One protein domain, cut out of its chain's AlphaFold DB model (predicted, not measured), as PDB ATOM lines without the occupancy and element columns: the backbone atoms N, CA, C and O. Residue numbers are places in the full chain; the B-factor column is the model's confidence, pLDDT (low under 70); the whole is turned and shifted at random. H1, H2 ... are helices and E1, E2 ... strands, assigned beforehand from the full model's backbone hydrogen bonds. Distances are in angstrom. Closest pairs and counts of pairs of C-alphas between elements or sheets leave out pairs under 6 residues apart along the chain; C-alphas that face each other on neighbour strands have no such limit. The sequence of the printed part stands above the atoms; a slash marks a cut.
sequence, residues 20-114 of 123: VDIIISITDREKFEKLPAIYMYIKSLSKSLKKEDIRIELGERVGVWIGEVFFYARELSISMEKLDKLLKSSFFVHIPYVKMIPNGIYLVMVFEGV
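This is residues 20 to 114 of the 123 residues of an uncharacterized protein of Candidatus Korarchaeota archaeon (UniProt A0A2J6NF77). A long, twisted three-stranded sheet, E1, E6 and E5, forms a wall, with helix H2 lying along one face of it over E6 and E5. A smaller three-stranded sheet, E2, E3 and E4, stands over the same side next to H2, only partly covering the wall, while H3 sits beside E2 and E1 and the short H1 sits at a far corner. The printed part has 95 residues, with three named helices and six named strands in the order E1 H1 H2 E2 E3 E4 H3 E5 E6; both sheets are antiparallel and the class is mixed, helices and strands. The whole is compact, with a radius of gyration of the C-alphas of 12.6 A, and spans 36 by 29 by 20 A.

The largest sheet runs E1, residues 20 to 25, E6, residues 104 to 113, and E5, residues 91 to 101. It is twisted, its C-alphas lying up to 4.4 A off the best plane, and E5 bends by 57 degrees at residue 96. E1 and E6 are antiparallel at 155 degrees, with N 22 and O 107 2.9 A apart, within hydrogen-bond range. E5 and E6 form a hairpin, with N 94 and O 110 within range at 2.8 A. H2, residues 35 to 45, is on this sheet at a height of 9.3 A, making two layers, a helix on one face of a sheet. It runs along the strands, at 23 degrees to E6 on the local plane; the closest C-alphas of H2 and E5 are those of Lys 43 and Val 98, 6.1 A apart. E2, residues 54 to 57, E3, residues 63 to 66, and E4, residues 69 to 72, form a meander, each strand the antiparallel neighbour of the one before, with N 65 and O 55 at 2.7 A and N 64 and O 71 at 2.8 A, both within range. The closest C-alphas of E2 and E5 are those of Ile 54 and Val 93, 7.2 A apart; E3 and E6 are apart. H3, residues 80 to 88, only grazes the large sheet, with its residues 82 to 86. H1, residues 29 to 33, is on neither sheet, and meets H2 only through their link. In H1, H2 and H3 every O i to N i+4 pair is within hydrogen-bond range.

E1 begins at C-alpha 20, (32.856, 38.571, 1.586). E6 measures 27.4 A from first to last C-alpha and ends at C-alpha 113, (29.586, 27.048, 0.459); E5 measures 27.0 A. H2 measures 15.1 A and begins at C-alpha 35, (40.972, 47.082, 19.719).

The C-alphas farthest apart are those of Arg 29 and Val 114, 38.0 A. The printed part has no cut, and no link is long. The mean pLDDT of the printed part is 70.8, and 43 residues are under 70, among them residues 20 to 29 and 75 to 94.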
ATOM      1  N   VAL A  20      33.610  37.441   1.046       63.31
ATOM      2  CA  VAL A  20      32.856  38.571   1.586       63.31
ATOM      3  C   VAL A  20      33.793  39.412   2.448       63.31
ATOM      4  O   VAL A  20      34.310  39.006   3.490       63.31
ATOM      5  N   ASP A  21      34.003  40.636   2.001       65.38
ATOM      6  CA  ASP A  21      34.720  41.657   2.736       65.38
ATOM      7  C   ASP A  21      33.862  42.182   3.895       65.38
ATOM      8  O   ASP A  21      32.731  42.629   3.699       65.38
ATOM      9  N   ILE A  22      34.388  42.127   5.122       65.62
ATOM     10  CA  ILE A  22      33.714  42.680   6.297       65.62
ATOM     11  C   ILE A  22      34.635  43.667   7.002       65.62
ATOM     12  O   ILE A  22      35.606  43.323   7.674       65.62
ATOM     13  N   ILE A  23      34.274  44.939   6.929       65.12
ATOM     14  CA  ILE A  23      34.893  45.944   7.787       65.12
ATOM     15  C   ILE A  23      34.156  45.943   9.115       65.12
ATOM     16  O   ILE A  23      32.939  46.116   9.137       65.12
ATOM     17  N   ILE A  24      34.896  45.803  10.206       65.38
ATOM     18  CA  ILE A  24      34.365  45.955  11.554       65.38
ATOM     19  C   ILE A  24      34.763  47.342  12.052       65.38
ATOM     20  O   ILE A  24      35.931  47.595  12.369       65.38
ATOM     21  N   SER A  25      33.789  48.247  12.116       62.72
ATOM     22  CA  SER A  25      33.981  49.585  12.682       62.72
ATOM     23  C   SER A  25      33.597  49.578  14.158       62.72
ATOM     24  O   SER A  25      32.443  49.319  14.504       62.72
ATOM     25  N   ILE A  26      34.560  49.865  15.036       64.31
ATOM     26  CA  ILE A  26      34.323  49.922  16.480       64.31
ATOM     27  C   ILE A  26      34.235  51.391  16.890       64.31
ATOM     28  O   ILE A  26      35.244  52.081  17.004       64.31
ATOM     29  N   THR A  27      33.009  51.870  17.097       58.50
ATOM     30  CA  THR A  27      32.720  53.266  17.473       58.50
ATOM     31  C   THR A  27      32.562  53.471  18.980       58.50
ATOM     32  O   THR A  27      32.559  54.607  19.451       58.50
ATOM     33  N   ASP A  28      32.450  52.383  19.742       67.50
ATOM     34  CA  ASP A  28      32.412  52.395  21.201       67.50
ATOM     35  C   ASP A  28      33.822  52.620  21.770       67.50
ATOM     36  O   ASP A  28      34.763  51.896  21.436       67.50
ATOM     37  N   ARG A  29      33.967  53.629  22.635       63.19
ATOM     38  CA  ARG A  29      35.260  54.055  23.184       63.19
ATOM     39  C   ARG A  29      35.927  52.980  24.048       63.19
ATOM     40  O   ARG A  29      37.138  52.807  23.945       63.19
ATOM     41  N   GLU A  30      35.167  52.237  24.849       71.69
ATOM     42  CA  GLU A  30      35.715  51.174  25.703       71.69
ATOM     43  C   GLU A  30      36.161  49.968  24.871       71.69
ATOM     44  O   GLU A  30      37.178  49.328  25.161       71.69
ATOM     45  N   LYS A  31      35.428  49.661  23.794       66.75
ATOM     46  CA  LYS A  31      35.851  48.636  22.832       66.75
ATOM     47  C   LYS A  31      37.053  49.092  21.997       66.75
ATOM     48  O   LYS A  31      37.887  48.258  21.647       66.75
ATOM     49  N   PHE A  32      37.167  50.388  21.702       71.19
ATOM     50  CA  PHE A  32      38.296  50.955  20.962       71.19
ATOM     51  C   PHE A  32      39.618  50.808  21.730       71.19
ATOM     52  O   PHE A  32      40.631  50.435  21.146       71.19
ATOM     53  N   GLU A  33      39.610  50.996  23.052       77.62
ATOM     54  CA  GLU A  33      40.791  50.749  23.897       77.62
ATOM     55  C   GLU A  33      41.234  49.276  23.872       77.62
ATOM     56  O   GLU A  33      42.425  48.969  23.948       77.62
ATOM     57  N   LYS A  34      40.282  48.353  23.687       80.38
ATOM     58  CA  LYS A  34      40.534  46.910  23.556       80.38
ATOM     59  C   LYS A  34      40.852  46.477  22.121       80.38
ATOM     60  O   LYS A  34      41.192  45.312  21.910       80.38
ATOM     61  N   LEU A  35      40.790  47.384  21.141       80.50
ATOM     62  CA  LEU A  35      40.972  47.082  19.719       80.50
ATOM     63  C   LEU A  35      42.289  46.343  19.415       80.50
ATOM     64  O   LEU A  35      42.234  45.364  18.670       80.50
ATOM     65  N   PRO A  36      43.450  46.704  20.008       82.56
ATOM     66  CA  PRO A  36      44.688  45.962  19.769       82.56
ATOM     67  C   PRO A  36      44.623  44.510  20.262       82.56
ATOM     68  O   PRO A  36      45.121  43.607  19.590       82.56
ATOM     69  N   ALA A  37      43.982  44.266  21.409       84.31
ATOM     70  CA  ALA A  37      43.818  42.921  21.958       84.31
ATOM     71  C   ALA A  37      42.853  42.087  21.106       84.31
ATOM     72  O   ALA A  37      43.159  40.942  20.778       84.31
ATOM     73  N   ILE A  38      41.736  42.686  20.676       80.50
ATOM     74  CA  ILE A  38      40.772  42.061  19.762       80.50
ATOM     75  C   ILE A  38      41.453  41.718  18.427       80.50
ATOM     76  O   ILE A  38      41.305  40.604  17.934       80.50
ATOM     77  N   TYR A  39      42.257  42.627  17.870       84.25
ATOM     78  CA  TYR A  39      43.033  42.373  16.655       84.25
ATOM     79  C   TYR A  39      43.979  41.180  16.819       84.25
ATOM     80  O   TYR A  39      43.993  40.287  15.971       84.25
ATOM     81  N   MET A  40      44.759  41.145  17.905       83.81
ATOM     82  CA  MET A  40      45.695  40.048  18.164       83.81
ATOM     83  C   MET A  40      44.974  38.713  18.350       83.81
ATOM     84  O   MET A  40      45.453  37.700  17.839       83.81
ATOM     85  N   TYR A  41      43.818  38.726  19.017       83.94
ATOM     86  CA  TYR A  41      42.970  37.553  19.196       83.94
ATOM     87  C   TYR A  41      42.425  37.034  17.862       83.94
ATOM     88  O   TYR A  41      42.620  35.871  17.532       83.94
ATOM     89  N   ILE A  42      41.824  37.893  17.035       79.81
ATOM     90  CA  ILE A  42      41.308  37.465  15.726       79.81
ATOM     91  C   ILE A  42      42.446  37.002  14.809       79.81
ATOM     92  O   ILE A  42      42.285  36.033  14.077       79.81
ATOM     93  N   LYS A  43      43.615  37.651  14.854       80.69
ATOM     94  CA  LYS A  43      44.783  37.269  14.047       80.69
ATOM     95  C   LYS A  43      45.393  35.928  14.465       80.69
ATOM     96  O   LYS A  43      45.949  35.227  13.618       80.69
ATOM     97  N   SER A  44      45.378  35.588  15.754       81.44
ATOM     98  CA  SER A  44      45.839  34.266  16.197       81.44
ATOM     99  C   SER A  44      44.840  33.197  15.769       81.44
ATOM    100  O   SER A  44      45.234  32.182  15.197       81.44
ATOM    101  N   LEU A  45      43.557  33.487  15.961       73.25
ATOM    102  CA  LEU A  45      42.438  32.659  15.556       73.25
ATOM    103  C   LEU A  45      42.394  32.420  14.044       73.25
ATOM    104  O   LEU A  45      42.218  31.285  13.628       73.25
ATOM    105  N   SER A  46      42.646  33.426  13.206       70.62
ATOM    106  CA  SER A  46      42.560  33.306  11.743       70.62
ATOM    107  C   SER A  46      43.486  32.234  11.150       70.62
ATOM    108  O   SER A  46      43.230  31.737  10.060       70.62
ATOM    109  N   LYS A  47      44.556  31.853  11.860       67.69
ATOM    110  CA  LYS A  47      45.485  30.784  11.450       67.69
ATOM    111  C   LYS A  47      45.004  29.373  11.795       67.69
ATOM    112  O   LYS A  47      45.613  28.403  11.354       67.69
ATOM    113  N   SER A  48      43.995  29.250  12.645       67.50
ATOM    114  CA  SER A  48      43.548  27.976  13.223       67.50
ATOM    115  C   SER A  48      42.027  27.880  13.322       67.50
ATOM    116  O   SER A  48      41.520  26.966  13.966       67.50
ATOM    117  N   LEU A  49      41.322  28.833  12.711       66.19
ATOM    118  CA  LEU A  49      39.894  29.012  12.861       66.19
ATOM    119  C   LEU A  49      39.169  27.815  12.270       66.19
ATOM    120  O   LEU A  49      39.335  27.496  11.090       66.19
ATOM    121  N   LYS A  50      38.353  27.165  13.087       65.94
ATOM    122  CA  LYS A  50      37.437  26.132  12.631       65.94
ATOM    123  C   LYS A  50      36.061  26.742  12.430       65.94
ATOM    124  O   LYS A  50      35.718  27.778  12.991       65.94
ATOM    125  N   LYS A  51      35.229  26.044  11.660       61.97
ATOM    126  CA  LYS A  51      33.834  26.432  11.409       61.97
ATOM    127  C   LYS A  51      33.059  26.731  12.698       61.97
ATOM    128  O   LYS A  51      32.278  27.667  12.736       61.97
ATOM    129  N   GLU A  52      33.282  25.933  13.736       67.81
ATOM    130  CA  GLU A  52      32.611  26.038  15.038       67.81
ATOM    131  C   GLU A  52      32.954  27.313  15.821       67.81
ATOM    132  O   GLU A  52      32.169  27.737  16.671       67.81
ATOM    133  N   ASP A  53      34.070  27.967  15.484       71.19
ATOM    134  CA  ASP A  53      34.485  29.225  16.100       71.19
ATOM    135  C   ASP A  53      33.721  30.426  15.525       71.19
ATOM    136  O   ASP A  53      33.735  31.498  16.125       71.19
ATOM    137  N   ILE A  54      33.042  30.280  14.379       73.88
ATOM    138  CA  ILE A  54      32.196  31.334  13.811       73.88
ATOM    139  C   ILE A  54      30.732  30.958  13.964       73.88
ATOM    140  O   ILE A  54      30.263  29.948  13.443       73.88
ATOM    141  N   ARG A  55      29.977  31.812  14.657       75.31
ATOM    142  CA  ARG A  55      28.536  31.617  14.858       75.31
ATOM    143  C   ARG A  55      27.788  32.888  14.530       75.31
ATOM    144  O   ARG A  55      28.174  33.961  14.976       75.31
ATOM    145  N   ILE A  56      26.691  32.766  13.799       73.75
ATOM    146  CA  ILE A  56      25.801  33.895  13.550       73.75
ATOM    147  C   ILE A  56      24.667  33.851  14.576       73.75
ATOM    148  O   ILE A  56      24.018  32.819  14.735       73.75
ATOM    149  N   GLU A  57      24.450  34.954  15.292       76.25
ATOM    150  CA  GLU A  57      23.341  35.099  16.243       76.25
ATOM    151  C   GLU A  57      22.197  35.841  15.546       76.25
ATOM    152  O   GLU A  57      22.385  36.947  15.035       76.25
ATOM    153  N   LEU A  58      21.027  35.199  15.498       68.50
ATOM    154  CA  LEU A  58      19.779  35.742  14.966       68.50
ATOM    155  C   LEU A  58      18.732  35.688  16.081       68.50
ATOM    156  O   LEU A  58      18.164  34.636  16.364       68.50
ATOM    157  N   GLY A  59      18.517  36.808  16.763       70.38
ATOM    158  CA  GLY A  59      17.602  36.897  17.900       70.38
ATOM    159  C   GLY A  59      17.528  38.323  18.430       70.38
ATOM    160  O   GLY A  59      17.484  39.270  17.650       70.38
ATOM    161  N   GLU A  60      17.578  38.490  19.753       72.44
ATOM    162  CA  GLU A  60      17.628  39.817  20.393       72.44
ATOM    163  C   GLU A  60      18.850  40.643  19.958       72.44
ATOM    164  O   GLU A  60      18.825  41.875  19.975       72.44
ATOM    165  N   ARG A  61      19.923  39.964  19.536       71.69
ATOM    166  CA  ARG A  61      21.116  40.567  18.945       71.69
ATOM    167  C   ARG A  61      21.382  39.901  17.606       71.69
ATOM    168  O   ARG A  61      21.457  38.681  17.524       71.69
ATOM    169  N   VAL A  62      21.535  40.715  16.567       72.81
ATOM    170  CA  VAL A  62      21.927  40.255  15.231       72.81
ATOM    171  C   VAL A  62      23.406  40.552  15.050       72.81
ATOM    172  O   VAL A  62      23.820  41.708  15.200       72.81
ATOM    173  N   GLY A  63      24.212  39.535  14.759       75.69
ATOM    174  CA  GLY A  63      25.659  39.699  14.639       75.69
ATOM    175  C   GLY A  63      26.421  38.397  14.436       75.69
ATOM    176  O   GLY A  63      25.831  37.334  14.254       75.69
ATOM    177  N   VAL A  64      27.745  38.495  14.467       75.81
ATOM    178  CA  VAL A  64      28.671  37.385  14.225       75.81
ATOM    179  C   VAL A  64      29.604  37.239  15.422       75.81
ATOM    180  O   VAL A  64      30.244  38.199  15.850       75.81
ATOM    181  N   TRP A  65      29.692  36.026  15.948       80.50
ATOM    182  CA  TRP A  65      30.736  35.590  16.862       80.50
ATOM    183  C   TRP A  65      31.950  35.114  16.072       80.50
ATOM    184  O   TRP A  65      31.795  34.347  15.123       80.50
ATOM    185  N   ILE A  66      33.139  35.535  16.497       78.69
ATOM    186  CA  ILE A  66      34.430  34.981  16.086       78.69
ATOM    187  C   ILE A  66      35.154  34.565  17.372       78.69
ATOM    188  O   ILE A  66      35.621  35.415  18.136       78.69
ATOM    189  N   GLY A  67      35.185  33.263  17.646       79.75
ATOM    190  CA  GLY A  67      35.532  32.705  18.948       79.75
ATOM    191  C   GLY A  67      34.616  33.263  20.041       79.75
ATOM    192  O   GLY A  67      33.390  33.152  19.979       79.75
ATOM    193  N   GLU A  68      35.219  33.921  21.027       81.56
ATOM    194  CA  GLU A  68      34.517  34.560  22.148       81.56
ATOM    195  C   GLU A  68      34.151  36.033  21.890       81.56
ATOM    196  O   GLU A  68      33.587  36.693  22.763       81.56
ATOM    197  N   VAL A  69      34.465  36.583  20.712       79.75
ATOM    198  CA  VAL A  69      34.204  37.995  20.402       79.75
ATOM    199  C   VAL A  69      32.946  38.126  19.559       79.75
ATOM    200  O   VAL A  69      32.857  37.556  18.477       79.75
ATOM    201  N   PHE A  70      31.992  38.925  20.036       80.56
ATOM    202  CA  PHE A  70      30.769  39.245  19.306       80.56
ATOM    203  C   PHE A  70      30.851  40.602  18.609       80.56
ATOM    204  O   PHE A  70      31.151  41.620  19.244       80.56
ATOM    205  N   PHE A  71      30.487  40.615  17.330       76.62
ATOM    206  CA  PHE A  71      30.336  41.812  16.511       76.62
ATOM    207  C   PHE A  71      28.882  41.977  16.095       76.62
ATOM    208  O   PHE A  71      28.295  41.088  15.477       76.62
ATOM    209  N   TYR A  72      28.292  43.127  16.402       75.56
ATOM    210  CA  TYR A  72      26.924  43.421  15.985       75.56
ATOM    211  C   TYR A  72      26.860  43.615  14.472       75.56
ATOM    212  O   TYR A  72      27.742  44.239  13.896       75.56
ATOM    213  N   ALA A  73      25.762  43.213  13.834       71.00
ATOM    214  CA  ALA A  73      25.564  43.398  12.396       71.00
ATOM    215  C   ALA A  73      25.704  44.862  11.946       71.00
ATOM    216  O   ALA A  73      26.215  45.119  10.868       71.00
ATOM    217  N   ARG A  74      25.343  45.833  12.798       71.75
ATOM    218  CA  ARG A  74      25.555  47.274  12.541       71.75
ATOM    219  C   ARG A  74      27.028  47.711  12.537       71.75
ATOM    220  O   ARG A  74      27.338  48.787  12.042       71.75
ATOM    221  N   GLU A  75      27.900  46.939  13.184       69.25
ATOM    222  CA  GLU A  75      29.352  47.159  13.219       69.25
ATOM    223  C   GLU A  75      30.021  46.525  11.989       69.25
ATOM    224  O   GLU A  75      31.138  46.908  11.642       69.25
ATOM    225  N   LEU A  76      29.329  45.589  11.326       67.38
ATOM    226  CA  LEU A  76      29.737  44.960  10.078       67.38
ATOM    227  C   LEU A  76      29.311  45.872   8.922       67.38
ATOM    228  O   LEU A  76      28.122  46.072   8.684       67.38
ATOM    229  N   SER A  77      30.264  46.400   8.159       66.69
ATOM    230  CA  SER A  77      29.985  47.115   6.903       66.69
ATOM    231  C   SER A  77      29.585  46.143   5.781       66.69
ATOM    232  O   SER A  77      30.160  46.163   4.696       66.69
ATOM    233  N   ILE A  78      28.621  45.265   6.055       62.62
ATOM    234  CA  ILE A  78      28.039  44.297   5.126       62.62
ATOM    235  C   ILE A  78      26.633  44.768   4.742       62.62
ATOM    236  O   ILE A  78      25.887  45.279   5.577       62.62
ATOM    237  N   SER A  79      26.246  44.622   3.473       66.31
ATOM    238  CA  SER A  79      24.862  44.901   3.082       66.31
ATOM    239  C   SER A  79      23.919  43.853   3.678       66.31
ATOM    240  O   SER A  79      24.288  42.688   3.834       66.31
ATOM    241  N   MET A  80      22.675  44.242   3.968       62.72
ATOM    242  CA  MET A  80      21.655  43.303   4.453       62.72
ATOM    243  C   MET A  80      21.398  42.154   3.470       62.72
ATOM    244  O   MET A  80      21.101  41.050   3.899       62.72
ATOM    245  N   GLU A  81      21.561  42.391   2.168       66.25
ATOM    246  CA  GLU A  81      21.459  41.367   1.122       66.25
ATOM    247  C   GLU A  81      22.598  40.337   1.201       66.25
ATOM    248  O   GLU A  81      22.348  39.132   1.182       66.25
ATOM    249  N   LYS A  82      23.852  40.797   1.354       67.12
ATOM    250  CA  LYS A  82      25.005  39.910   1.574       67.12
ATOM    251  C   LYS A  82      24.820  39.118   2.871       67.12
ATOM    252  O   LYS A  82      25.084  37.923   2.885       67.12
ATOM    253  N   LEU A  83      24.325  39.763   3.931       67.19
ATOM    254  CA  LEU A  83      24.023  39.100   5.198       67.19
ATOM    255  C   LEU A  83      22.938  38.027   5.023       67.19
ATOM    256  O   LEU A  83      23.178  36.888   5.393       67.19
ATOM    257  N   ASP A  84      21.797  38.342   4.407       66.69
ATOM    258  CA  ASP A  84      20.693  37.395   4.166       66.69
ATOM    259  C   ASP A  84      21.138  36.166   3.351       66.69
ATOM    260  O   ASP A  84      20.798  35.031   3.692       66.69
ATOM    261  N   LYS A  85      21.984  36.368   2.332       65.69
ATOM    262  CA  LYS A  85      22.582  35.274   1.551       65.69
ATOM    263  C   LYS A  85      23.481  34.372   2.398       65.69
ATOM    264  O   LYS A  85      23.449  33.153   2.220       65.69
ATOM    265  N   LEU A  86      24.250  34.952   3.323       64.25
ATOM    266  CA  LEU A  86      25.002  34.170   4.301       64.25
ATOM    267  C   LEU A  86      24.039  33.360   5.168       64.25
ATOM    268  O   LEU A  86      24.168  32.148   5.206       64.25
ATOM    269  N   LEU A  87      23.015  33.976   5.765       62.66
ATOM    270  CA  LEU A  87      22.088  33.283   6.678       62.66
ATOM    271  C   LEU A  87      21.381  32.068   6.060       62.66
ATOM    272  O   LEU A  87      21.043  31.132   6.779       62.66
ATOM    273  N   LYS A  88      21.140  32.097   4.747       62.00
ATOM    274  CA  LYS A  88      20.432  31.043   4.005       62.00
ATOM    275  C   LYS A  88      21.339  29.937   3.465       62.00
ATOM    276  O   LYS A  88      20.828  28.936   2.974       62.00
ATOM    277  N   SER A  89      22.656  30.103   3.536       57.00
ATOM    278  CA  SER A  89      23.616  29.147   2.982       57.00
ATOM    279  C   SER A  89      24.259  28.333   4.101       57.00
ATOM    280  O   SER A  89      24.508  28.847   5.189       57.00
ATOM    281  N   SER A  90      24.602  27.072   3.840       55.28
ATOM    282  CA  SER A  90      25.627  26.409   4.647       55.28
ATOM    283  C   SER A  90      26.993  26.793   4.119       55.28
ATOM    284  O   SER A  90      27.277  26.617   2.941       55.28
ATOM    285  N   PHE A  91      27.850  27.331   4.977       58.38
ATOM    286  CA  PHE A  91      29.171  27.806   4.581       58.38
ATOM    287  C   PHE A  91      30.230  27.413   5.616       58.38
ATOM    288  O   PHE A  91      29.948  27.247   6.808       58.38
ATOM    289  N   PHE A  92      31.459  27.241   5.147       60.00
ATOM    290  CA  PHE A  92      32.675  27.375   5.933       60.00
ATOM    291  C   PHE A  92      33.146  28.821   5.839       60.00
ATOM    292  O   PHE A  92      32.990  29.452   4.798       60.00
ATOM    293  N   VAL A  93      33.718  29.349   6.918       66.56
ATOM    294  CA  VAL A  93      34.288  30.697   6.915       66.56
ATOM    295  C   VAL A  93      35.779  30.611   7.159       66.56
ATOM    296  O   VAL A  93      36.218  30.067   8.171       66.56
ATOM    297  N   HIS A  94      36.545  31.197   6.251       67.75
ATOM    298  CA  HIS A  94      37.985  31.375   6.380       67.75
ATOM    299  C   HIS A  94      38.287  32.854   6.575       67.75
ATOM    300  O   HIS A  94      37.646  33.697   5.957       67.75
ATOM    301  N   ILE A  95      39.287  33.190   7.385       73.12
ATOM    302  CA  ILE A  95      39.750  34.574   7.549       73.12
ATOM    303  C   ILE A  95      41.160  34.683   6.954       73.12
ATOM    304  O   ILE A  95      42.144  34.602   7.692       73.12
ATOM    305  N   PRO A  96      41.317  34.842   5.627       67.00
ATOM    306  CA  PRO A  96      42.645  34.938   5.020       67.00
ATOM    307  C   PRO A  96      43.385  36.224   5.406       67.00
ATOM    308  O   PRO A  96      44.607  36.297   5.267       67.00
ATOM    309  N   TYR A  97      42.669  37.252   5.873       73.56
ATOM    310  CA  TYR A  97      43.255  38.567   6.092       73.56
ATOM    311  C   TYR A  97      42.634  39.326   7.266       73.56
ATOM    312  O   TYR A  97      41.415  39.442   7.384       73.56
ATOM    313  N   VAL A  98      43.508  39.897   8.104       75.75
ATOM    314  CA  VAL A  98      43.154  40.746   9.250       75.75
ATOM    315  C   VAL A  98      44.128  41.924   9.329       75.75
ATOM    316  O   VAL A  98      45.346  41.726   9.436       75.75
ATOM    317  N   LYS A  99      43.616  43.157   9.353       80.12
ATOM    318  CA  LYS A  99      44.422  44.387   9.483       80.12
ATOM    319  C   LYS A  99      43.754  45.397  10.414       80.12
ATOM    320  O   LYS A  99      42.543  45.572  10.376       80.12
ATOM    321  N   MET A 100      44.546  46.094  11.230       80.06
ATOM    322  CA  MET A 100      44.051  47.263  11.965       80.06
ATOM    323  C   MET A 100      43.912  48.465  11.031       80.06
ATOM    324  O   MET A 100      44.812  48.751  10.236       80.06
ATOM    325  N   ILE A 101      42.806  49.189  11.169       77.94
ATOM    326  CA  ILE A 101      42.546  50.472  10.511       77.94
ATOM    327  C   ILE A 101      42.259  51.535  11.585       77.94
ATOM    328  O   ILE A 101      41.924  51.165  12.710       77.94
ATOM    329  N   PRO A 102      42.367  52.847  11.291       72.56
ATOM    330  CA  PRO A 102      42.334  53.901  12.312       72.56
ATOM    331  C   PRO A 102      41.153  53.874  13.301       72.56
ATOM    332  O   PRO A 102      41.298  54.396  14.398       72.56
ATOM    333  N   ASN A 103      40.021  53.251  12.943       73.38
ATOM    334  CA  ASN A 103      38.807  53.165  13.767       73.38
ATOM    335  C   ASN A 103      38.223  51.739  13.855       73.38
ATOM    336  O   ASN A 103      37.019  51.570  14.056       73.38
ATOM    337  N   GLY A 104      39.026  50.697  13.630       75.38
ATOM    338  CA  GLY A 104      38.472  49.347  13.601       75.38
ATOM    339  C   GLY A 104      39.420  48.253  13.136       75.38
ATOM    340  O   GLY A 104      40.637  48.432  13.037       75.38
ATOM    341  N   ILE A 105      38.826  47.104  12.834       75.94
ATOM    342  CA  ILE A 105      39.507  45.946  12.262       75.94
ATOM    343  C   ILE A 105      38.915  45.706  10.880       75.94
ATOM    344  O   ILE A 105      37.708  45.554  10.715       75.94
ATOM    345  N   TYR A 106      39.782  45.676   9.879       77.06
ATOM    346  CA  TYR A 106      39.434  45.207   8.552       77.06
ATOM    347  C   TYR A 106      39.651  43.697   8.487       77.06
ATOM    348  O   TYR A 106      40.757  43.212   8.763       77.06
ATOM    349  N   LEU A 107      38.593  42.973   8.139       75.06
ATOM    350  CA  LEU A 107      38.553  41.522   8.096       75.06
ATOM    351  C   LEU A 107      38.076  41.077   6.710       75.06
ATOM    352  O   LEU A 107      37.019  41.491   6.240       75.06
ATOM    353  N   VAL A 108      38.825  40.203   6.050       73.62
ATOM    354  CA  VAL A 108      38.286  39.493   4.882       73.62
ATOM    355  C   VAL A 108      37.829  38.133   5.359       73.62
ATOM    356  O   VAL A 108      38.613  37.423   5.991       73.62
ATOM    357  N   MET A 109      36.583  37.781   5.056       73.06
ATOM    358  CA  MET A 109      36.041  36.453   5.307       73.06
ATOM    359  C   MET A 109      35.702  35.780   3.987       73.06
ATOM    360  O   MET A 109      34.970  36.324   3.172       73.06
ATOM    361  N   VAL A 110      36.228  34.588   3.753       71.06
ATOM    362  CA  VAL A 110      35.863  33.781   2.591       71.06
ATOM    363  C   VAL A 110      34.831  32.772   3.024       71.06
ATOM    364  O   VAL A 110      35.082  31.994   3.942       71.06
ATOM    365  N   PHE A 111      33.675  32.818   2.374       66.25
ATOM    366  CA  PHE A 111      32.572  31.919   2.648       66.25
ATOM    367  C   PHE A 111      32.585  30.822   1.590       66.25
ATOM    368  O   PHE A 111      32.199  31.038   0.445       66.25
ATOM    369  N   GLU A 112      33.062  29.646   1.972       60.53
ATOM    370  CA  GLU A 112      33.080  28.470   1.109       60.53
ATOM    371  C   GLU A 112      31.783  27.691   1.337       60.53
ATOM    372  O   GLU A 112      31.557  27.132   2.409       60.53
ATOM    373  N   GLY A 113      30.880  27.717   0.357       55.88
ATOM    374  CA  GLY A 113      29.586  27.048   0.459       55.88
ATOM    375  C   GLY A 113      29.734  25.530   0.589       55.88
ATOM    376  O   GLY A 113      30.384  24.892  -0.232       55.88
ATOM    377  N   VAL A 114      29.073  24.943   1.587       46.53
ATOM    378  CA  VAL A 114      28.684  23.529   1.556       46.53
ATOM    379  C   VAL A 114      27.279  23.518   1.002       46.53
ATOM    380  O   VAL A 114      26.364  24.004   1.666       46.53
TER     381      VAL A 114